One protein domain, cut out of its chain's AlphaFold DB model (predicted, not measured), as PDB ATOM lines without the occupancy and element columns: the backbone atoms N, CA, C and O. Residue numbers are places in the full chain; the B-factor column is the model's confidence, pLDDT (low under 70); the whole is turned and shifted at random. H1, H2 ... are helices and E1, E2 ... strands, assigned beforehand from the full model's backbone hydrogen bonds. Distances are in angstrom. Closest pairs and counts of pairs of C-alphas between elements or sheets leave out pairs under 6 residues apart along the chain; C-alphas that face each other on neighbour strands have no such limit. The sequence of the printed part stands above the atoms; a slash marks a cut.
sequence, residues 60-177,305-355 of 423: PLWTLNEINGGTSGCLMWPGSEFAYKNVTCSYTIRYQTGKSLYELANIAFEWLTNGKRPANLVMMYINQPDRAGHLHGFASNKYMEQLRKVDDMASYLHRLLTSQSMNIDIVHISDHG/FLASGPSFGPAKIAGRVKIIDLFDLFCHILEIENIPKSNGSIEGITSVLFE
ATOM      1  N   PRO A  60     136.287 152.745  99.372       97.12
ATOM      2  CA  PRO A  60     136.588 151.674 100.307       97.12
ATOM      3  C   PRO A  60     136.895 152.212 101.708       97.12
ATOM      4  O   PRO A  60     137.363 153.345 101.866       97.12
ATOM      5  N   LEU A  61     136.693 151.364 102.713       98.31
ATOM      6  CA  LEU A  61     136.797 151.671 104.140       98.31
ATOM      7  C   LEU A  61     138.080 152.422 104.513       98.31
ATOM      8  O   LEU A  61     138.018 153.435 105.202       98.31
ATOM      9  N   TRP A  62     139.241 151.980 104.018       98.25
ATOM     10  CA  TRP A  62     140.515 152.638 104.328       98.25
ATOM     11  C   TRP A  62     140.571 154.080 103.823       98.25
ATOM     12  O   TRP A  62     141.174 154.925 104.475       98.25
ATOM     13  N   THR A  63     139.938 154.373 102.683       97.94
ATOM     14  CA  THR A  63     139.848 155.735 102.140       97.94
ATOM     15  C   THR A  63     138.830 156.546 102.929       97.94
ATOM     16  O   THR A  63     139.080 157.707 103.241       97.94
ATOM     17  N   LEU A  64     137.694 155.938 103.277       98.12
ATOM     18  CA  LEU A  64     136.664 156.600 104.066       98.12
ATOM     19  C   LEU A  64     137.184 157.003 105.454       98.12
ATOM     20  O   LEU A  64     136.949 158.129 105.881       98.12
ATOM     21  N   ASN A  65     137.951 156.134 106.115       98.56
ATOM     22  CA  ASN A  65     138.600 156.432 107.390       98.56
ATOM     23  C   ASN A  65     139.575 157.622 107.274       98.56
ATOM     24  O   ASN A  65     139.522 158.532 108.095       98.56
ATOM     25  N   GLU A  66     140.395 157.688 106.217       98.12
ATOM     26  CA  GLU A  66     141.306 158.827 105.966       98.12
ATOM     27  C   GLU A  66     140.542 160.142 105.735       98.12
ATOM     28  O   GLU A  66     140.924 161.189 106.255       98.12
ATOM     29  N   ILE A  67     139.433 160.099 104.987       97.50
ATOM     30  CA  ILE A  67     138.567 161.270 104.758       97.50
ATOM     31  C   ILE A  67     137.968 161.784 106.077       97.50
ATOM     32  O   ILE A  67     137.786 162.991 106.228       97.50
ATOM     33  N   ASN A  68     137.706 160.895 107.038       97.19
ATOM     34  CA  ASN A  68     137.195 161.237 108.367       97.19
ATOM     35  C   ASN A  68     138.312 161.527 109.393       97.19
ATOM     36  O   ASN A  68     138.056 161.592 110.590       97.19
ATOM     37  N   GLY A  69     139.554 161.741 108.940       96.44
ATOM     38  CA  GLY A  69     140.678 162.135 109.797       96.44
ATOM     39  C   GLY A  69     141.391 160.980 110.505       96.44
ATOM     40  O   GLY A  69     142.341 161.225 111.251       96.44
ATOM     41  N   GLY A  70     140.977 159.737 110.256       97.44
ATOM     42  CA  GLY A  70     141.679 158.537 110.694       97.44
ATOM     43  C   GLY A  70     142.978 158.297 109.922       97.44
ATOM     44  O   GLY A  70     143.310 158.981 108.957       97.44
ATOM     45  N   THR A  71     143.747 157.304 110.362       98.62
ATOM     46  CA  THR A  71     144.954 156.827 109.679       98.62
ATOM     47  C   THR A  71     144.801 155.339 109.399       98.62
ATOM     48  O   THR A  71     144.649 154.531 110.317       98.62
ATOM     49  N   SER A  72     144.877 154.978 108.123       98.69
ATOM     50  CA  SER A  72     144.687 153.611 107.652       98.69
ATOM     51  C   SER A  72     146.017 152.950 107.291       98.69
ATOM     52  O   SER A  72     146.928 153.576 106.739       98.69
ATOM     53  N   GLY A  73     146.111 151.652 107.560       98.56
ATOM     54  CA  GLY A  73     147.180 150.784 107.090       98.56
ATOM     55  C   GLY A  73     146.641 149.582 106.328       98.56
ATOM     56  O   GLY A  73     145.813 148.844 106.844       98.56
ATOM     57  N   CYS A  74     147.126 149.353 105.109       98.19
ATOM     58  CA  CYS A  74     146.745 148.213 104.278       98.19
ATOM     59  C   CYS A  74     147.965 147.349 103.931       98.19
ATOM     60  O   CYS A  74     148.861 147.754 103.184       98.19
ATOM     61  N   LEU A  75     148.001 146.135 104.475       96.31
ATOM     62  CA  LEU A  75     149.013 145.118 104.211       96.31
ATOM     63  C   LEU A  75     148.489 144.134 103.177       96.31
ATOM     64  O   LEU A  75     147.702 143.244 103.487       96.31
ATOM     65  N   MET A  76     148.964 144.293 101.942       92.62
ATOM     66  CA  MET A  76     148.664 143.426 100.801       92.62
ATOM     67  C   MET A  76     147.172 143.325 100.465       92.62
ATOM     68  O   MET A  76     146.781 142.416  99.739       92.62
ATOM     69  N   TRP A  77     146.356 144.254 100.971       94.38
ATOM     70  CA  TRP A  77     144.919 144.275 100.743       94.38
ATOM     71  C   TRP A  77     144.615 144.702  99.299       94.38
ATOM     72  O   TRP A  77     145.050 145.791  98.900       94.38
ATOM     73  N   PRO A  78     143.902 143.890  98.500       91.31
ATOM     74  CA  PRO A  78     143.594 144.218  97.112       91.31
ATOM     75  C   PRO A  78     142.933 145.587  96.927       91.31
ATOM     76  O   PRO A  78     141.995 145.955  97.630       91.31
ATOM     77  N   GLY A  79     143.436 146.348  95.958       92.12
ATOM     78  CA  GLY A  79     142.928 147.665  95.589       92.12
ATOM     79  C   GLY A  79     143.395 148.813  96.489       92.12
ATOM     80  O   GLY A  79     143.188 149.968  96.115       92.12
ATOM     81  N   SER A  80     144.032 148.537  97.632       95.00
ATOM     82  CA  SER A  80     144.471 149.560  98.596       95.00
ATOM     83  C   SER A  80     145.609 150.458  98.106       95.00
ATOM     84  O   SER A  80     145.816 151.548  98.639       95.00
ATOM     85  N   GLU A  81     146.324 150.050  97.057       93.25
ATOM     86  CA  GLU A  81     147.392 150.837  96.440       93.25
ATOM     87  C   GLU A  81     146.901 151.954  95.512       93.25
ATOM     88  O   GLU A  81     147.715 152.766  95.061       93.25
ATOM     89  N   PHE A  82     145.604 151.985  95.196       95.44
ATOM     90  CA  PHE A  82     145.001 152.999  94.338       95.44
ATOM     91  C   PHE A  82     144.371 154.119  95.169       95.44
ATOM     92  O   PHE A  82     143.857 153.899  96.264       95.44
ATOM     93  N   ALA A  83     144.383 155.339  94.630       96.50
ATOM     94  CA  ALA A  83     143.790 156.491  95.302       96.50
ATOM     95  C   ALA A  83     142.281 156.558  95.035       96.50
ATOM     96  O   ALA A  83     141.888 156.720  93.885       96.50
ATOM     97  N   TYR A  84     141.412 156.532  96.041       96.50
ATOM     98  CA  TYR A  84     139.968 156.739  95.845       96.50
ATOM     99  C   TYR A  84     139.612 158.157  96.276       96.50
ATOM    100  O   TYR A  84     140.115 158.646  97.280       96.50
ATOM    101  N   LYS A  85     138.813 158.872  95.473       95.00
ATOM    102  CA  LYS A  85     138.516 160.306  95.693       95.00
ATOM    103  C   LYS A  85     139.781 161.165  95.932       95.00
ATOM    104  O   LYS A  85     139.755 162.112  96.706       95.00
ATOM    105  N   ASN A  86     140.876 160.845  95.233       96.06
ATOM    106  CA  ASN A  86     142.204 161.470  95.369       96.06
ATOM    107  C   ASN A  86     142.876 161.300  96.747       96.06
ATOM    108  O   ASN A  86     143.822 162.023  97.052       96.06
ATOM    109  N   VAL A  87     142.428 160.339  97.554       97.50
ATOM    110  CA  VAL A  87     142.999 160.001  98.862       97.50
ATOM    111  C   VAL A  87     143.643 158.616  98.791       97.50
ATOM    112  O   VAL A  87     143.077 157.684  98.217       97.50
ATOM    113  N   THR A  88     144.848 158.486  99.344       96.81
ATOM    114  CA  THR A  88     145.599 157.225  99.448       96.81
ATOM    115  C   THR A  88     145.673 156.768 100.898       96.81
ATOM    116  O   THR A  88     145.741 157.603 101.796       96.81
ATOM    117  N   CYS A  89     145.749 155.458 101.120       96.88
ATOM    118  CA  CYS A  89     145.980 154.883 102.442       96.88
ATOM    119  C   CYS A  89     147.349 155.320 103.005       96.88
ATOM    120  O   CYS A  89     148.360 155.243 102.296       96.88
ATOM    121  N   SER A  90     147.392 155.775 104.261       98.06
ATOM    122  CA  SER A  90     148.602 156.321 104.897       98.06
ATOM    123  C   SER A  90     149.765 155.343 104.933       98.06
ATOM    124  O   SER A  90     150.909 155.728 104.684       98.06
ATOM    125  N   TYR A  91     149.465 154.078 105.215       98.31
ATOM    126  CA  TYR A  91     150.426 152.991 105.148       98.31
ATOM    127  C   TYR A  91     149.941 151.942 104.159       98.31
ATOM    128  O   TYR A  91     148.821 151.451 104.258       98.31
ATOM    129  N   THR A  92     150.774 151.589 103.181       97.12
ATOM    130  CA  THR A  92     150.415 150.581 102.179       97.12
ATOM    131  C   THR A  92     151.611 149.706 101.847       97.12
ATOM    132  O   THR A  92     152.680 150.209 101.498       97.12
ATOM    133  N   ILE A  93     151.413 148.390 101.885       95.00
ATOM    134  CA  ILE A  93     152.327 147.415 101.287       95.00
ATOM    135  C   ILE A  93     151.559 146.673 100.203       95.00
ATOM    136  O   ILE A  93     150.556 146.027 100.480       95.00
ATOM    137  N   ARG A  94     152.043 146.758  98.960       91.75
ATOM    138  CA  ARG A  94     151.499 145.976  97.840       91.75
ATOM    139  C   ARG A  94     151.752 144.490  98.062       91.75
ATOM    140  O   ARG A  94     152.688 144.128  98.771       91.75
ATOM    141  N   TYR A  95     150.968 143.637  97.409       84.88
ATOM    142  CA  TYR A  95     151.190 142.193  97.448       84.88
ATOM    143  C   TYR A  95     152.640 141.839  97.079       84.88
ATOM    144  O   TYR A  95     153.154 142.250  96.036       84.88
ATOM    145  N   GLN A  96     153.302 141.082  97.954       82.12
ATOM    146  CA  GLN A  96     154.692 140.665  97.797       82.12
ATOM    147  C   GLN A  96     154.839 139.193  98.160       82.12
ATOM    148  O   GLN A  96     154.481 138.760  99.253       82.12
ATOM    149  N   THR A  97     155.431 138.416  97.259       75.81
ATOM    150  CA  THR A  97     155.818 137.037  97.557       75.81
ATOM    151  C   THR A  97     157.086 137.021  98.410       75.81
ATOM    152  O   THR A  97     158.049 137.711  98.084       75.81
ATOM    153  N   GLY A  98     157.120 136.194  99.457       76.75
ATOM    154  CA  GLY A  98     158.340 135.901 100.219       76.75
ATOM    155  C   GLY A  98     158.471 136.591 101.578       76.75
ATOM    156  O   GLY A  98     159.377 136.233 102.323       76.75
ATOM    157  N   LYS A  99     157.566 137.510 101.943       85.12
ATOM    158  CA  LYS A  99     157.467 137.985 103.332       85.12
ATOM    159  C   LYS A  99     156.953 136.873 104.238       85.12
ATOM    160  O   LYS A  99     156.030 136.147 103.863       85.12
ATOM    161  N   SER A 100     157.538 136.739 105.424       92.94
ATOM    162  CA  SER A 100     157.031 135.781 106.409       92.94
ATOM    163  C   SER A 100     155.764 136.310 107.086       92.94
ATOM    164  O   SER A 100     155.576 137.517 107.229       92.94
ATOM    165  N   LEU A 101     154.899 135.408 107.552       93.50
ATOM    166  CA  LEU A 101     153.675 135.783 108.269       93.50
ATOM    167  C   LEU A 101     153.976 136.618 109.532       93.50
ATOM    168  O   LEU A 101     153.265 137.574 109.830       93.50
ATOM    169  N   TYR A 102     155.077 136.318 110.228       96.44
ATOM    170  CA  TYR A 102     155.524 137.072 111.403       96.44
ATOM    171  C   TYR A 102     156.012 138.484 111.058       96.44
ATOM    172  O   TYR A 102     155.773 139.416 111.821       96.44
ATOM    173  N   GLU A 103     156.669 138.672 109.910       96.31
ATOM    174  CA  GLU A 103     157.039 140.012 109.436       96.31
ATOM    175  C   GLU A 103     155.799 140.870 109.176       96.31
ATOM    176  O   GLU A 103     155.787 142.038 109.549       96.31
ATOM    177  N   LEU A 104     154.747 140.301 108.582       94.94
ATOM    178  CA  LEU A 104     153.492 141.018 108.333       94.94
ATOM    179  C   LEU A 104     152.805 141.425 109.642       94.94
ATOM    180  O   LEU A 104     152.423 142.585 109.787       94.94
ATOM    181  N   ALA A 105     152.730 140.510 110.614       96.94
ATOM    182  CA  ALA A 105     152.194 140.798 111.944       96.94
ATOM    183  C   ALA A 105     152.976 141.915 112.659       96.94
ATOM    184  O   ALA A 105     152.375 142.798 113.267       96.94
ATOM    185  N   ASN A 106     154.308 141.917 112.544       97.88
ATOM    186  CA  ASN A 106     155.151 142.969 113.116       97.88
ATOM    187  C   ASN A 106     154.914 144.333 112.466       97.88
ATOM    188  O   ASN A 106     154.852 145.330 113.178       97.88
ATOM    189  N   ILE A 107     154.740 144.390 111.143       97.81
ATOM    190  CA  ILE A 107     154.437 145.651 110.453       97.81
ATOM    191  C   ILE A 107     153.052 146.169 110.865       97.81
ATOM    192  O   ILE A 107     152.904 147.359 111.131       97.81
ATOM    193  N   ALA A 108     152.051 145.287 110.970       97.50
ATOM    194  CA  ALA A 108     150.721 145.663 111.454       97.50
ATOM    195  C   ALA A 108     150.806 146.287 112.856       97.50
ATOM    196  O   ALA A 108     150.282 147.373 113.097       97.50
ATOM    197  N   PHE A 109     151.531 145.624 113.758       97.69
ATOM    198  CA  PHE A 109     151.767 146.103 115.114       97.69
ATOM    199  C   PHE A 109     152.534 147.436 115.151       97.69
ATOM    200  O   PHE A 109     152.163 148.332 115.906       97.69
ATOM    201  N   GLU A 110     153.561 147.612 114.313       97.69
ATOM    202  CA  GLU A 110     154.316 148.868 114.199       97.69
ATOM    203  C   GLU A 110     153.422 150.035 113.761       97.69
ATOM    204  O   GLU A 110     153.525 151.132 114.309       97.69
ATOM    205  N   TRP A 111     152.527 149.820 112.795       98.19
ATOM    206  CA  TRP A 111     151.610 150.866 112.335       98.19
ATOM    207  C   TRP A 111     150.599 151.259 113.411       98.19
ATOM    208  O   TRP A 111     150.366 152.449 113.618       98.19
ATOM    209  N   LEU A 112     150.054 150.281 114.139       97.38
ATOM    210  CA  LEU A 112     149.147 150.524 115.264       97.38
ATOM    211  C   LEU A 112     149.830 151.279 116.415       97.38
ATOM    212  O   LEU A 112     149.207 152.101 117.080       97.38
ATOM    213  N   THR A 113     151.118 151.021 116.648       96.25
ATOM    214  CA  THR A 113     151.890 151.595 117.767       96.25
ATOM    215  C   THR A 113     152.791 152.761 117.356       96.25
ATOM    216  O   THR A 113     153.642 153.204 118.132       96.25
ATOM    217  N   ASN A 114     152.620 153.296 116.144       96.62
ATOM    218  CA  ASN A 114     153.468 154.367 115.641       96.62
ATOM    219  C   ASN A 114     153.348 155.623 116.520       96.62
ATOM    220  O   ASN A 114     152.295 156.248 116.593       96.62
ATOM    221  N   GLY A 115     154.450 156.049 117.143       94.62
ATOM    222  CA  GLY A 115     154.432 157.153 118.112       94.62
ATOM    223  C   GLY A 115     154.139 158.549 117.541       94.62
ATOM    224  O   GLY A 115     153.991 159.493 118.311       94.62
ATOM    225  N   LYS A 116     154.092 158.715 116.212       95.75
ATOM    226  CA  LYS A 116     153.778 160.002 115.562       95.75
ATOM    227  C   LYS A 116     152.434 159.991 114.850       95.75
ATOM    228  O   LYS A 116     151.754 161.011 114.839       95.75
ATOM    229  N   ARG A 117     152.091 158.873 114.213       96.44
ATOM    230  CA  ARG A 117     150.882 158.727 113.405       96.44
ATOM    231  C   ARG A 117     150.339 157.297 113.533       96.44
ATOM    232  O   ARG A 117     150.478 156.518 112.595       96.44
ATOM    233  N   PRO A 118     149.797 156.918 114.701       96.94
ATOM    234  CA  PRO A 118     149.256 155.579 114.902       96.94
ATOM    235  C   PRO A 118     148.072 155.348 113.962       96.94
ATOM    236  O   PRO A 118     147.221 156.225 113.794       96.94
ATOM    237  N   ALA A 119     148.022 154.175 113.336       98.31
ATOM    238  CA  ALA A 119     146.866 153.763 112.555       98.31
ATOM    239  C   ALA A 119     145.716 153.358 113.492       98.31
ATOM    240  O   ALA A 119     145.930 152.582 114.421       98.31
ATOM    241  N   ASN A 120     144.501 153.849 113.234       97.81
ATOM    242  CA  ASN A 120     143.277 153.391 113.909       97.81
ATOM    243  C   ASN A 120     142.564 152.271 113.127       97.81
ATOM    244  O   ASN A 120     141.673 151.624 113.660       97.81
ATOM    245  N   LEU A 121     142.983 152.019 111.882       98.56
ATOM    246  CA  LEU A 121     142.531 150.902 111.056       98.56
ATOM    247  C   LEU A 121     143.744 150.219 110.423       98.56
ATOM    248  O   LEU A 121     144.500 150.861 109.695       98.56
ATOM    249  N   VAL A 122     143.903 148.912 110.642       98.50
ATOM    250  CA  VAL A 122     144.880 148.090 109.914       98.50
ATOM    251  C   VAL A 122     144.191 146.880 109.299       98.50
ATOM    252  O   VAL A 122     143.577 146.082 109.997       98.50
ATOM    253  N   MET A 123     144.327 146.741 107.983       97.81
ATOM    254  CA  MET A 123     143.790 145.639 107.191       97.81
ATOM    255  C   MET A 123     144.947 144.785 106.678       97.81
ATOM    256  O   MET A 123     145.890 145.314 106.088       97.81
ATOM    257  N   MET A 124     144.896 143.471 106.895       95.81
ATOM    258  CA  MET A 124     145.975 142.552 106.529       95.81
ATOM    259  C   MET A 124     145.432 141.351 105.764       95.81
ATOM    260  O   MET A 124     144.631 140.589 106.292       95.81
ATOM    261  N   TYR A 125     145.907 141.174 104.532       94.25
ATOM    262  CA  TYR A 125     145.558 140.037 103.687       94.25
ATOM    263  C   TYR A 125     146.632 138.946 103.752       94.25
ATOM    264  O   TYR A 125     147.833 139.226 103.717       94.25
ATOM    265  N   ILE A 126     146.194 137.686 103.805       92.12
ATOM    266  CA  ILE A 126     147.051 136.499 103.795       92.12
ATOM    267  C   ILE A 126     146.483 135.513 102.774       92.12
ATOM    268  O   ILE A 126     145.332 135.115 102.863       92.12
ATOM    269  N   ASN A 127     147.310 135.074 101.826       87.50
ATOM    270  CA  ASN A 127     146.904 134.177 100.732       87.50
ATOM    271  C   ASN A 127     146.868 132.678 101.108       87.50
ATOM    272  O   ASN A 127     146.796 131.809 100.237       87.50
ATOM    273  N   GLN A 128     147.014 132.360 102.392       90.12
ATOM    274  CA  GLN A 128     146.945 131.010 102.940       90.12
ATOM    275  C   GLN A 128     145.739 130.930 103.887       90.12
ATOM    276  O   GLN A 128     145.490 131.896 104.602       90.12
ATOM    277  N   PRO A 129     145.028 129.791 103.944       91.94
ATOM    278  CA  PRO A 129     145.377 128.509 103.328       91.94
ATOM    279  C   PRO A 129     144.862 128.322 101.886       91.94
ATOM    280  O   PRO A 129     145.031 127.232 101.339       91.94
ATOM    281  N   ASP A 130     144.272 129.349 101.261       89.75
ATOM    282  CA  ASP A 130     143.717 129.295  99.895       89.75
ATOM    283  C   ASP A 130     144.696 128.686  98.878       89.75
ATOM    284  O   ASP A 130     144.403 127.656  98.263       89.75
ATOM    285  N   ARG A 131     145.921 129.230  98.787       85.88
ATOM    286  CA  ARG A 131     146.936 128.722  97.851       85.88
ATOM    287  C   ARG A 131     147.221 127.235  98.065       85.88
ATOM    288  O   ARG A 131     147.375 126.495  97.097       85.88
ATOM    289  N   ALA A 132     147.333 126.776  99.312       87.62
ATOM    290  CA  ALA A 132     147.532 125.354  99.587       87.62
ATOM    291  C   ALA A 132     146.304 124.512  99.216       87.62
ATOM    292  O   ALA A 132     146.469 123.386  98.749       87.62
ATOM    293  N   GLY A 133     145.101 125.064  99.382       88.62
ATOM    294  CA  GLY A 133     143.843 124.458  98.955       88.62
ATOM    295  C   GLY A 133     143.819 124.205  97.452       88.62
ATOM    296  O   GLY A 133     143.631 123.063  97.044       88.62
ATOM    297  N   HIS A 134     144.111 125.220  96.634       86.69
ATOM    298  CA  HIS A 134     144.200 125.075  95.173       86.69
ATOM    299  C   HIS A 134     145.217 124.011  94.747       86.69
ATOM    300  O   HIS A 134     144.933 123.180  93.888       86.69
ATOM    301  N   LEU A 135     146.407 124.019  95.360       81.88
ATOM    302  CA  LEU A 135     147.531 123.188  94.919       81.88
ATOM    303  C   LEU A 135     147.490 121.737  95.403       81.88
ATOM    304  O   LEU A 135     148.079 120.861  94.766       81.88
ATOM    305  N   HIS A 136     146.872 121.487  96.555       82.00
ATOM    306  CA  HIS A 136     146.940 120.188  97.223       82.00
ATOM    307  C   HIS A 136     145.574 119.644  97.657       82.00
ATOM    308  O   HIS A 136     145.508 118.504  98.109       82.00
ATOM    309  N   GLY A 137     144.501 120.428  97.541       84.06
ATOM    310  CA  GLY A 137     143.187 120.118  98.099       84.06
ATOM    311  C   GLY A 137     143.099 120.432  99.597       84.06
ATOM    312  O   GLY A 137     144.079 120.313 100.343       84.06
ATOM    313  N   PHE A 138     141.903 120.811 100.061       82.62
ATOM    314  CA  PHE A 138     141.684 121.252 101.449       82.62
ATOM    315  C   PHE A 138     141.857 120.127 102.487       82.62
ATOM    316  O   PHE A 138     142.202 120.381 103.636       82.62
ATOM    317  N   ALA A 139     141.678 118.864 102.089       82.38
ATOM    318  CA  ALA A 139     141.878 117.706 102.966       82.38
ATOM    319  C   ALA A 139     143.357 117.273 103.088       82.38
ATOM    320  O   ALA A 139     143.662 116.264 103.723       82.38
ATOM    321  N   SER A 140     144.292 117.992 102.457       87.25
ATOM    322  CA  SER A 140     145.699 117.592 102.426       87.25
ATOM    323  C   SER A 140     146.470 117.979 103.686       87.25
ATOM    324  O   SER A 140     146.231 119.006 104.324       87.25
ATOM    325  N   ASN A 141     147.520 117.209 103.988       91.75
ATOM    326  CA  ASN A 141     148.474 117.566 105.041       91.75
ATOM    327  C   ASN A 141     149.136 118.929 104.785       91.75
ATOM    328  O   ASN A 141     149.480 119.624 105.737       91.75
ATOM    329  N   LYS A 142     149.307 119.324 103.514       89.94
ATOM    330  CA  LYS A 142     149.880 120.624 103.150       89.94
ATOM    331  C   LYS A 142     148.934 121.782 103.435       89.94
ATOM    332  O   LYS A 142     149.401 122.801 103.936       89.94
ATOM    333  N   TYR A 143     147.637 121.613 103.194       90.94
ATOM    334  CA  TYR A 143     146.626 122.576 103.624       90.94
ATOM    335  C   TYR A 143     146.645 122.745 105.149       90.94
ATOM    336  O   TYR A 143     146.817 123.859 105.643       90.94
ATOM    337  N   MET A 144     146.603 121.635 105.898       94.25
ATOM    338  CA  MET A 144     146.644 121.666 107.368       94.25
ATOM    339  C   MET A 144     147.934 122.285 107.924       94.25
ATOM    340  O   MET A 144     147.897 122.980 108.937       94.25
ATOM    341  N   GLU A 145     149.078 122.056 107.275       95.94
ATOM    342  CA  GLU A 145     150.352 122.687 107.636       95.94
ATOM    343  C   GLU A 145     150.284 124.217 107.500       95.94
ATOM    344  O   GLU A 145     150.755 124.928 108.384       95.94
ATOM    345  N   GLN A 146     149.700 124.734 106.412       94.31
ATOM    346  CA  GLN A 146     149.571 126.181 106.208       94.31
ATOM    347  C   GLN A 146     148.529 126.806 107.133       94.31
ATOM    348  O   GLN A 146     148.790 127.874 107.679       94.31
ATOM    349  N   LEU A 147     147.410 126.123 107.387       94.62
ATOM    350  CA  LEU A 147     146.403 126.587 108.342       94.62
ATOM    351  C   LEU A 147     146.998 126.780 109.744       94.62
ATOM    352  O   LEU A 147     146.796 127.826 110.351       94.62
ATOM    353  N   ARG A 148     147.815 125.829 110.225       97.06
ATOM    354  CA  ARG A 148     148.530 125.968 111.509       97.06
ATOM    355  C   ARG A 148     149.468 127.175 111.534       97.06
ATOM    356  O   ARG A 148     149.522 127.870 112.534       97.06
ATOM    357  N   LYS A 149     150.167 127.470 110.432       96.75
ATOM    358  CA  LYS A 149     151.047 128.653 110.353       96.75
ATOM    359  C   LYS A 149     150.270 129.969 110.423       96.75
ATOM    360  O   LYS A 149     150.782 130.937 110.980       96.75
ATOM    361  N   VAL A 150     149.069 130.016 109.842       96.06
ATOM    362  CA  VAL A 150     148.180 131.185 109.938       96.06
ATOM    363  C   VAL A 150     147.666 131.345 111.371       96.06
ATOM    364  O   VAL A 150     147.734 132.450 111.903       96.06
ATOM    365  N   ASP A 151     147.253 130.252 112.019       97.56
ATOM    366  CA  ASP A 151     146.845 130.238 113.432       97.56
ATOM    367  C   ASP A 151     147.981 130.688 114.373       97.56
ATOM    368  O   ASP A 151     147.794 131.583 115.198       97.56
ATOM    369  N   ASP A 152     149.198 130.169 114.177       98.00
ATOM    370  CA  ASP A 152     150.390 130.561 114.940       98.00
ATOM    371  C   ASP A 152     150.686 132.066 114.808       98.00
ATOM    372  O   ASP A 152     151.008 132.734 115.800       98.00
ATOM    373  N   MET A 153     150.559 132.621 113.595       97.00
ATOM    374  CA  MET A 153     150.725 134.057 113.358       97.00
ATOM    375  C   MET A 153     149.613 134.871 114.022       97.00
ATOM    376  O   MET A 153     149.918 135.870 114.675       97.00
ATOM    377  N   ALA A 154     148.351 134.448 113.911       96.69
ATOM    378  CA  ALA A 154     147.235 135.135 114.554       96.69
ATOM    379  C   ALA A 154     147.446 135.174 116.075       96.69
ATOM    380  O   ALA A 154     147.390 136.237 116.693       96.69
ATOM    381  N   SER A 155     147.805 134.032 116.666       97.25
ATOM    382  CA  SER A 155     148.164 133.898 118.078       97.25
ATOM    383  C   SER A 155     149.332 134.813 118.475       97.25
ATOM    384  O   SER A 155     149.320 135.433 119.540       97.25
ATOM    385  N   TYR A 156     150.345 134.941 117.615       97.88
ATOM    386  CA  TYR A 156     151.459 135.864 117.820       97.88
ATOM    387  C   TYR A 156     151.028 137.334 117.808       97.88
ATOM    388  O   TYR A 156     151.393 138.066 118.728       97.88
ATOM    389  N   LEU A 157     150.218 137.754 116.832       96.31
ATOM    390  CA  LEU A 157     149.694 139.118 116.755       96.31
ATOM    391  C   LEU A 157     148.860 139.467 117.997       96.31
ATOM    392  O   LEU A 157     149.082 140.507 118.614       96.31
ATOM    393  N   HIS A 158     147.977 138.563 118.431       95.25
ATOM    394  CA  HIS A 158     147.205 138.715 119.672       95.25
ATOM    395  C   HIS A 158     148.105 138.916 120.901       95.25
ATOM    396  O   HIS A 158     147.842 139.797 121.725       95.25
ATOM    397  N   ARG A 159     149.204 138.154 121.021       95.81
ATOM    398  CA  ARG A 159     150.179 138.332 122.113       95.81
ATOM    399  C   ARG A 159     150.874 139.689 122.062       95.81
ATOM    400  O   ARG A 159     151.048 140.296 123.117       95.81
ATOM    401  N   LEU A 160     151.259 140.169 120.876       94.81
ATOM    402  CA  LEU A 160     151.870 141.494 120.725       94.81
ATOM    403  C   LEU A 160     150.926 142.595 121.223       94.81
ATOM    404  O   LEU A 160     151.319 143.397 122.071       94.81
ATOM    405  N   LEU A 161     149.672 142.577 120.773       93.00
ATOM    406  CA  LEU A 161     148.661 143.575 121.136       93.00
ATOM    407  C   LEU A 161     148.332 143.533 122.637       93.00
ATOM    408  O   LEU A 161     148.318 144.568 123.307       93.00
ATOM    409  N   THR A 162     148.177 142.330 123.197       89.94
ATOM    410  CA  THR A 162     147.915 142.141 124.633       89.94
ATOM    411  C   THR A 162     149.099 142.590 125.494       89.94
ATOM    412  O   THR A 162     148.900 143.173 126.557       89.94
ATOM    413  N   SER A 163     150.343 142.380 125.040       90.06
ATOM    414  CA  SER A 163     151.546 142.782 125.791       90.06
ATOM    415  C   SER A 163     151.655 144.293 126.012       90.06
ATOM    416  O   SER A 163     152.286 144.727 126.972       90.06
ATOM    417  N   GLN A 164     151.005 145.089 125.157       88.88
ATOM    418  CA  GLN A 164     150.922 146.544 125.271       88.88
ATOM    419  C   GLN A 164     149.616 147.020 125.924       88.88
ATOM    420  O   GLN A 164     149.365 148.220 125.973       88.88
ATOM    421  N   SER A 165     148.780 146.100 126.425       88.19
ATOM    422  CA  SER A 165     147.446 146.410 126.969       88.19
ATOM    423  C   SER A 165     146.593 147.248 126.004       88.19
ATOM    424  O   SER A 165     145.869 148.149 126.426       88.19
ATOM    425  N   MET A 166     146.710 146.987 124.696       87.44
ATOM    426  CA  MET A 166     145.967 147.735 123.685       87.44
ATOM    427  C   MET A 166     144.481 147.394 123.750       87.44
ATOM    428  O   MET A 166     144.098 146.228 123.681       87.44
ATOM    429  N   ASN A 167     143.646 148.428 123.833       89.25
ATOM    430  CA  ASN A 167     142.203 148.298 123.702       89.25
ATOM    431  C   ASN A 167     141.833 148.322 122.212       89.25
ATOM    432  O   ASN A 167     141.612 149.396 121.656       89.25
ATOM    433  N   ILE A 168     141.867 147.160 121.555       92.56
ATOM    434  CA  ILE A 168     141.721 147.039 120.100       92.56
ATOM    435  C   ILE A 168     140.722 145.948 119.719       92.56
ATOM    436  O   ILE A 168     140.688 144.878 120.328       92.56
ATOM    437  N   ASP A 169     139.935 146.231 118.687       96.44
ATOM    438  CA  ASP A 169     139.080 145.262 118.018       96.44
ATOM    439  C   ASP A 169     139.871 144.489 116.959       96.44
ATOM    440  O   ASP A 169     140.511 145.069 116.082       96.44
ATOM    441  N   ILE A 170     139.831 143.161 117.043       96.31
ATOM    442  CA  ILE A 170     140.483 142.248 116.106       96.31
ATOM    443  C   ILE A 170     139.406 141.386 115.464       96.31
ATOM    444  O   ILE A 170     138.664 140.684 116.154       96.31
ATOM    445  N   VAL A 171     139.362 141.413 114.134       97.19
ATOM    446  CA  VAL A 171     138.395 140.675 113.325       97.19
ATOM    447  C   VAL A 171     139.151 139.814 112.313       97.19
ATOM    448  O   VAL A 171     139.873 140.329 111.463       97.19
ATOM    449  N   HIS A 172     139.004 138.493 112.423       96.81
ATOM    450  CA  HIS A 172     139.507 137.512 111.462       96.81
ATOM    451  C   HIS A 172     138.367 137.119 110.530       96.81
ATOM    452  O   HIS A 172     137.359 136.569 110.977       96.81
ATOM    453  N   ILE A 173     138.544 137.393 109.242       95.06
ATOM    454  CA  ILE A 173     137.576 137.093 108.186       95.06
ATOM    455  C   ILE A 173     138.257 136.378 107.027       95.06
ATOM    456  O   ILE A 173     139.460 136.551 106.822       95.06
ATOM    457  N   SER A 174     137.495 135.593 106.267       93.50
ATOM    458  CA  SER A 174     137.910 135.195 104.920       93.50
ATOM    459  C   SER A 174     136.978 135.785 103.872       93.50
ATOM    460  O   SER A 174     135.830 136.127 104.147       93.50
ATOM    461  N   ASP A 175     137.519 135.930 102.673       89.62
ATOM    462  CA  ASP A 175     136.770 136.185 101.451       89.62
ATOM    463  C   ASP A 175     135.791 135.051 101.161       89.62
ATOM    464  O   ASP A 175     134.606 135.305 100.975       89.62
ATOM    465  N   HIS A 176     136.255 133.803 101.201       92.12
ATOM    466  CA  HIS A 176     135.422 132.662 100.844       92.12
ATOM    467  C   HIS A 176     135.828 131.351 101.516       92.12
ATOM    468  O   HIS A 176     136.862 131.244 102.184       92.12
ATOM    469  N   GLY A 177     134.979 130.342 101.321       92.19
ATOM    470  CA  GLY A 177     135.282 128.942 101.587       92.19
ATOM    471  C   GLY A 177     136.014 128.249 100.427       92.19
ATOM    472  O   GLY A 177     136.648 128.883  99.584       92.19
ATOM    473  N   PHE A 305     134.185 134.201 110.230       95.00
ATOM    474  CA  PHE A 305     134.069 135.472 110.940       95.00
ATOM    475  C   PHE A 305     134.322 135.216 112.426       95.00
ATOM    476  O   PHE A 305     133.537 134.537 113.091       95.00
ATOM    477  N   LEU A 306     135.438 135.729 112.942       95.56
ATOM    478  CA  LEU A 306     135.801 135.677 114.358       95.56
ATOM    479  C   LEU A 306     136.162 137.089 114.801       95.56
ATOM    480  O   LEU A 306     137.050 137.704 114.221       95.56
ATOM    481  N   ALA A 307     135.506 137.591 115.836       95.31
ATOM    482  CA  ALA A 307     135.703 138.952 116.310       95.31
ATOM    483  C   ALA A 307     135.914 138.973 117.825       95.31
ATOM    484  O   ALA A 307     135.270 138.225 118.563       95.31
ATOM    485  N   SER A 308     136.834 139.817 118.285       92.94
ATOM    486  CA  SER A 308     137.147 139.999 119.702       92.94
ATOM    487  C   SER A 308     137.683 141.401 119.951       92.94
ATOM    488  O   SER A 308     138.526 141.862 119.185       92.94
ATOM    489  N   GLY A 309     137.261 142.037 121.038       91.81
ATOM    490  CA  GLY A 309     137.709 143.377 121.407       91.81
ATOM    491  C   GLY A 309     136.612 144.163 122.123       91.81
ATOM    492  O   GLY A 309     135.554 143.596 122.396       91.81
ATOM    493  N   PRO A 310     136.855 145.437 122.468       90.50
ATOM    494  CA  PRO A 310     135.919 146.265 123.229       90.50
ATOM    495  C   PRO A 310     134.548 146.458 122.572       90.50
ATOM    496  O   PRO A 310     133.571 146.660 123.295       90.50
ATOM    497  N   SER A 311     134.457 146.397 121.241       92.88
ATOM    498  CA  SER A 311     133.181 146.541 120.527       92.88
ATOM    499  C   SER A 311     132.373 145.244 120.497       92.88
ATOM    500  O   SER A 311     131.179 145.261 120.195       92.88
ATOM    501  N   PHE A 312     133.000 144.109 120.814       90.75
ATOM    502  CA  PHE A 312     132.389 142.786 120.759       90.75
ATOM    503  C   PHE A 312     132.110 142.265 122.173       90.75
ATOM    504  O   PHE A 312     132.923 142.387 123.085       90.75
ATOM    505  N   GLY A 313     130.916 141.704 122.373       74.38
ATOM    506  CA  GLY A 313     130.466 141.273 123.699       74.38
ATOM    507  C   GLY A 313     131.149 139.992 124.190       74.38
ATOM    508  O   GLY A 313     132.073 139.483 123.552       74.38
ATOM    509  N   PRO A 314     130.661 139.408 125.300       79.56
ATOM    510  CA  PRO A 314     131.069 138.072 125.722       79.56
ATOM    511  C   PRO A 314     130.956 137.054 124.582       79.56
ATOM    512  O   PRO A 314     130.101 137.186 123.701       79.56
ATOM    513  N   ALA A 315     131.799 136.021 124.628       85.25
ATOM    514  CA  ALA A 315     131.869 135.001 123.588       85.25
ATOM    515  C   ALA A 315     130.482 134.422 123.260       85.25
ATOM    516  O   ALA A 315     129.815 133.833 124.112       85.25
ATOM    517  N   LYS A 316     130.070 134.580 121.999       89.00
ATOM    518  CA  LYS A 316     128.798 134.096 121.453       89.00
ATOM    519  C   LYS A 316     128.980 133.624 120.016       89.00
ATOM    520  O   LYS A 316     129.911 134.030 119.326       89.00
ATOM    521  N   ILE A 317     128.069 132.770 119.561       89.50
ATOM    522  CA  ILE A 317     127.995 132.360 118.158       89.50
ATOM    523  C   ILE A 317     127.176 133.418 117.414       89.50
ATOM    524  O   ILE A 317     125.990 133.569 117.691       89.50
ATOM    525  N   ALA A 318     127.806 134.132 116.479       84.75
ATOM    526  CA  ALA A 318     127.166 135.188 115.687       84.75
ATOM    527  C   ALA A 318     126.098 134.666 114.701       84.75
ATOM    528  O   ALA A 318     125.238 135.421 114.263       84.75
ATOM    529  N   GLY A 319     126.141 133.377 114.350       88.31
ATOM    530  CA  GLY A 319     125.363 132.838 113.234       88.31
ATOM    531  C   GLY A 319     126.017 133.166 111.888       88.31
ATOM    532  O   GLY A 319     127.227 133.378 111.823       88.31
ATOM    533  N   ARG A 320     125.229 133.158 110.806       89.25
ATOM    534  CA  ARG A 320     125.706 133.532 109.466       89.25
ATOM    535  C   ARG A 320     125.629 135.049 109.320       89.25
ATOM    536  O   ARG A 320     124.565 135.622 109.531       89.25
ATOM    537  N   VAL A 321     126.746 135.663 108.955       90.94
ATOM    538  CA  VAL A 321     126.878 137.105 108.729       90.94
ATOM    539  C   VAL A 321     126.987 137.353 107.230       90.94
ATOM    540  O   VAL A 321     127.678 136.604 106.540       90.94
ATOM    541  N   LYS A 322     126.318 138.395 106.731       91.75
ATOM    542  CA  LYS A 322     126.456 138.818 105.336       91.75
ATOM    543  C   LYS A 322     127.718 139.645 105.177       91.75
ATOM    544  O   LYS A 322     127.982 140.555 105.958       91.75
ATOM    545  N   ILE A 323     128.487 139.350 104.140       92.69
ATOM    546  CA  ILE A 323     129.792 139.978 103.925       92.69
ATOM    547  C   ILE A 323     129.692 141.492 103.678       92.69
ATOM    548  O   ILE A 323     130.546 142.255 104.124       92.69
ATOM    549  N   ILE A 324     128.605 141.929 103.040       94.31
ATOM    550  CA  ILE A 324     128.302 143.339 102.774       94.31
ATOM    551  C   ILE A 324     127.998 144.140 104.047       94.31
ATOM    552  O   ILE A 324     128.243 145.343 104.068       94.31
ATOM    553  N   ASP A 325     127.517 143.493 105.115       95.88
ATOM    554  CA  ASP A 325     127.204 144.169 106.381       95.88
ATOM    555  C   ASP A 325     128.486 144.515 107.161       95.88
ATOM    556  O   ASP A 325     128.472 145.363 108.054       95.88
ATOM    557  N   LEU A 326     129.624 143.897 106.810       96.50
ATOM    558  CA  LEU A 326     130.909 144.160 107.460       96.50
ATOM    559  C   LEU A 326     131.378 145.603 107.264       96.50
ATOM    560  O   LEU A 326     131.973 146.175 108.173       96.50
ATOM    561  N   PHE A 327     131.091 146.213 106.113       97.44
ATOM    562  CA  PHE A 327     131.459 147.605 105.866       97.44
ATOM    563  C   PHE A 327     130.787 148.552 106.864       97.44
ATOM    564  O   PHE A 327     131.462 149.379 107.480       97.44
ATOM    565  N   ASP A 328     129.479 148.391 107.065       96.00
ATOM    566  CA  ASP A 328     128.697 149.166 108.025       96.00
ATOM    567  C   ASP A 328     129.130 148.877 109.475       96.00
ATOM    568  O   ASP A 328     129.268 149.810 110.269       96.00
ATOM    569  N   LEU A 329     129.451 147.617 109.810       96.06
ATOM    570  CA  LEU A 329     130.051 147.251 111.102       96.06
ATOM    571  C   LEU A 329     131.362 148.004 111.355       96.06
ATOM    572  O   LEU A 329     131.552 148.576 112.428       96.06
ATOM    573  N   PHE A 330     132.278 148.003 110.388       97.50
ATOM    574  CA  PHE A 330     133.572 148.660 110.554       97.50
ATOM    575  C   PHE A 330     133.440 150.180 110.599       97.50
ATOM    576  O   PHE A 330     134.137 150.818 111.384       97.50
ATOM    577  N   CYS A 331     132.528 150.767 109.820       97.06
ATOM    578  CA  CYS A 331     132.220 152.190 109.928       97.06
ATOM    579  C   CYS A 331     131.684 152.547 111.319       97.06
ATOM    580  O   CYS A 331     132.109 153.552 111.881       97.06
ATOM    581  N   HIS A 332     130.816 151.708 111.896       94.88
ATOM    582  CA  HIS A 332     130.304 151.895 113.254       94.88
ATOM    583  C   HIS A 332     131.422 151.844 114.308       94.88
ATOM    584  O   HIS A 332     131.513 152.744 115.135       94.88
ATOM    585  N   ILE A 333     132.304 150.837 114.248       95.38
ATOM    586  CA  ILE A 333     133.440 150.688 115.181       95.38
ATOM    587  C   ILE A 333     134.431 151.857 115.067       95.38
ATOM    588  O   ILE A 333     135.004 152.290 116.062       95.38
ATOM    589  N   LEU A 334     134.636 152.379 113.854       96.19
ATOM    590  CA  LEU A 334     135.508 153.527 113.593       96.19
ATOM    591  C   LEU A 334     134.824 154.884 113.839       96.19
ATOM    592  O   LEU A 334     135.441 155.911 113.565       96.19
ATOM    593  N   GLU A 335     133.575 154.891 114.317       95.12
ATOM    594  CA  GLU A 335     132.773 156.096 114.572       95.12
ATOM    595  C   GLU A 335     132.635 157.008 113.333       95.12
ATOM    596  O   GLU A 335     132.615 158.236 113.418       95.12
ATOM    597  N   ILE A 336     132.535 156.409 112.141       95.50
ATOM    598  CA  ILE A 336     132.349 157.137 110.882       95.50
ATOM    599  C   ILE A 336     130.868 157.499 110.721       95.50
ATOM    600  O   ILE A 336     130.035 156.634 110.466       95.50
ATOM    601  N   GLU A 337     130.538 158.789 110.811       88.25
ATOM    602  CA  GLU A 337     129.149 159.266 110.696       88.25
ATOM    603  C   GLU A 337     128.647 159.321 109.242       88.25
ATOM    604  O   GLU A 337     127.519 158.933 108.938       88.25
ATOM    605  N   ASN A 338     129.481 159.804 108.315       90.06
ATOM    606  CA  ASN A 338     129.096 160.022 106.916       90.06
ATOM    607  C   ASN A 338     129.372 158.781 106.058       90.06
ATOM    608  O   ASN A 338     130.257 158.788 105.196       90.06
ATOM    609  N   ILE A 339     128.618 157.712 106.307       93.12
ATOM    610  CA  ILE A 339     128.739 156.442 105.584       93.12
ATOM    611  C   ILE A 339     128.106 156.584 104.182       93.12
ATOM    612  O   ILE A 339     126.936 156.965 104.067       93.12
ATOM    613  N   PRO A 340     128.848 156.322 103.087       92.62
ATOM    614  CA  PRO A 340     128.282 156.251 101.744       92.62
ATOM    615  C   PRO A 340     127.208 155.166 101.642       92.62
ATOM    616  O   PRO A 340     127.220 154.193 102.384       92.62
ATOM    617  N   LYS A 341     126.306 155.286 100.664       92.31
ATOM    618  CA  LYS A 341     125.288 154.258 100.430       92.31
ATOM    619  C   LYS A 341     125.942 152.898 100.138       92.31
ATOM    620  O   LYS A 341     126.623 152.776  99.121       92.31
ATOM    621  N   SER A 342     125.650 151.902 100.969       93.81
ATOM    622  CA  SER A 342     125.986 150.487 100.793       93.81
ATOM    623  C   SER A 342     124.729 149.662 100.449       93.81
ATOM    624  O   SER A 342     123.603 150.172 100.421       93.81
ATOM    625  N   ASN A 343     124.931 148.393 100.099       95.56
ATOM    626  CA  ASN A 343     123.893 147.364 100.027       95.56
ATOM    627  C   ASN A 343     123.725 146.606 101.356       95.56
ATOM    628  O   ASN A 343     122.676 145.990 101.552       95.56
ATOM    629  N   GLY A 344     124.742 146.635 102.223       92.94
ATOM    630  CA  GLY A 344     124.683 146.110 103.585       92.94
ATOM    631  C   GLY A 344     123.883 146.995 104.541       92.94
ATOM    632  O   GLY A 344     123.329 148.029 104.161       92.94
ATOM    633  N   SER A 345     123.787 146.558 105.793       91.31
ATOM    634  CA  SER A 345     123.180 147.331 106.874       91.31
ATOM    635  C   SER A 345     123.773 146.964 108.226       91.31
ATOM    636  O   SER A 345     123.934 145.786 108.553       91.31
ATOM    637  N   ILE A 346     123.982 147.975 109.074       91.12
ATOM    638  CA  ILE A 346     124.353 147.762 110.474       91.12
ATOM    639  C   ILE A 346     123.324 146.885 111.205       91.12
ATOM    640  O   ILE A 346     123.708 146.030 111.994       91.12
ATOM    641  N   GLU A 347     122.027 147.012 110.895       89.75
ATOM    642  CA  GLU A 347     120.951 146.212 111.506       89.75
ATOM    643  C   GLU A 347     121.110 144.707 111.246       89.75
ATOM    644  O   GLU A 347     120.703 143.894 112.074       89.75
ATOM    645  N   GLY A 348     121.730 144.330 110.121       87.31
ATOM    646  CA  GLY A 348     122.003 142.933 109.776       87.31
ATOM    647  C   GLY A 348     123.074 142.285 110.656       87.31
ATOM    648  O   GLY A 348     123.144 141.058 110.741       87.31
ATOM    649  N   ILE A 349     123.876 143.094 111.356       89.94
ATOM    650  CA  ILE A 349     125.068 142.642 112.077       89.94
ATOM    651  C   ILE A 349     125.196 143.209 113.498       89.94
ATOM    652  O   ILE A 349     126.085 142.794 114.236       89.94
ATOM    653  N   THR A 350     124.284 144.069 113.962       88.69
ATOM    654  CA  THR A 350     124.286 144.596 115.346       88.69
ATOM    655  C   THR A 350     124.335 143.499 116.402       88.69
ATOM    656  O   THR A 350     124.910 143.689 117.470       88.69
ATOM    657  N   SER A 351     123.795 142.316 116.095       87.38
ATOM    658  CA  SER A 351     123.808 141.162 116.990       87.38
ATOM    659  C   SER A 351     125.211 140.710 117.401       87.38
ATOM    660  O   SER A 351     125.317 140.019 118.412       87.38
ATOM    661  N   VAL A 352     126.279 141.082 116.679       89.62
ATOM    662  CA  VAL A 352     127.670 140.764 117.055       89.62
ATOM    663  C   VAL A 352     128.266 141.796 118.011       89.62
ATOM    664  O   VAL A 352     129.134 141.449 118.814       89.62
ATOM    665  N   LEU A 353     127.761 143.031 117.972       88.31
ATOM    666  CA  LEU A 353     128.232 144.128 118.804       88.31
ATOM    667  C   LEU A 353     127.848 143.926 120.271       88.31
ATOM    668  O   LEU A 353     126.961 143.137 120.634       88.31
ATOM    669  N   PHE A 354     128.575 144.633 121.124       81.25
ATOM    670  CA  PHE A 354     128.247 144.815 122.522       81.25
ATOM    671  C   PHE A 354     127.478 146.121 122.706       81.25
ATOM    672  O   PHE A 354     128.051 147.207 122.659       81.25
ATOM    673  N   GLU A 355     126.175 146.038 122.958       65.06
ATOM    674  CA  GLU A 355     125.419 147.211 123.388       65.06
ATOM    675  C   GLU A 355     125.700 147.485 124.871       65.06
ATOM    676  O   GLU A 355     125.228 146.755 125.745       65.06
TER     677      GLU A 355
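What this domain is: This is residues 60 to 177 and 305 to 355 of the 423 residues of the protein "Hypothetical protein" of Hermetia illucens (UniProt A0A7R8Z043). A small parallel sheet of three strands, E2, E1 and E3, has helix H2 over one face and helix H1 over the other; the long helix H4 packs on H2 and runs past the sheet to form a helical hairpin with H3, far from the middle. On the other side of E3 from E1 and E2 lies a separate two-strand ladder, E4 and E5, and H5 lies on the H1 side of the domain, where it only just touches H1, with long unnamed stretches before and after it, residues 309 to 324 and 334 to 355. The printed part has 169 residues, with five named helices and five named strands in the order H1 E1 E2 H2 E3 H3 H4 E4 E5 H5; the first sheet has the order E2, E1, E3, parallel, and E4 and E5 are antiparallel. The class is mixed, helices and strands, with 77 of the printed residues in named elements, under half. The whole is compact, with a radius of gyration of the C-alphas of 16.4 A and spans of 46 by 36 by 33 A.

Where its parts are: In the larger sheet, E1 is residues 72 to 75, 10.1 A from first to last C-alpha, E2 is residues 91 to 93, 7.0 A, and E3 is residues 121 to 124, 10.1 A. C-alpha 72 is at (144.687, 153.611, 107.652). H1 is residues 61 to 67, 9.8 A, and H2 is residues 101 to 112, 16.9 A. H3 is residues 130 to 136, 10.0 A. H4, the longest helix, is residues 141 to 163, 32.8 A, from C-alpha 141 at (148.474, 117.566, 105.041) to C-alpha 163 at (151.546, 142.782, 125.791). E4 is residues 170 to 173, 9.9 A, and E5 is residues 305 to 308, 10.3 A. H5 is residues 325 to 333, 12.6 A, and ends with C-alpha 333 at (133.440, 150.688, 115.181).

How they stand to each other: E1 is the inner strand of its sheet, with E2 and E3 as edge strands. E1 and E3 are parallel at 8 degrees, with N 73 and O 121 within hydrogen-bond range at 2.8 A. E2 and E1 are parallel at 11 degrees, with N 93 and O 74 at 2.9 A. E2, H2 and E3 form a split strand-helix-strand unit, two parallel strands with a helix between them in the chain and E1 between them in the sheet; its crossover is right-handed. H2 is on the sheet at a height of 8.9 A and runs along the strands, at 8 degrees to E1 on the local plane. H1 is on the opposite face at a height of 8.2 A, which gives three layers, helices on both faces of a sheet. H2 and H4 touch, with the C-alphas of Ala 105 and Leu 157 closest at 5.7 A, at a shallow tilt of 27 degrees, the same way. H4 is not on the sheet. H3 and H4 form a helical hairpin at a shallow tilt of 25 degrees, opposite ways; H4 touches H3 with residues 142 to 146 alone, and the closest C-alphas, those of Ala 132 and Tyr 143, are 5.0 A apart. H4 and E4 are near each other. E4 and E5 are antiparallel at 175 degrees, with N 170 and O 308 at 2.8 A. H1 and H5 only just touch, with 3 pairs of C-alphas within 8 A, the closest being those of Leu 61 and Phe 327 at 6.9 A. Among the pairs that are apart are E3 and E4, and H4 and H5. In H1, H2, H3, H4 and H5 every O i to N i+4 pair is within hydrogen-bond range.

The domain as a whole: The two C-alphas farthest apart, those of Asn 141 and Asn 338, are 46.7 A apart. Residues 178 to 304 are not printed, and C-alphas 177 and 305 are 11.5 A apart across the cut, in the link from E4 to E5. The links E1 to E2 and E5 to H5 are long, with 15 and 16 residues; residues 334 to 355 after H5 hold no named element. The mean pLDDT of the printed part is 92.9, and residue 355 alone is under 70.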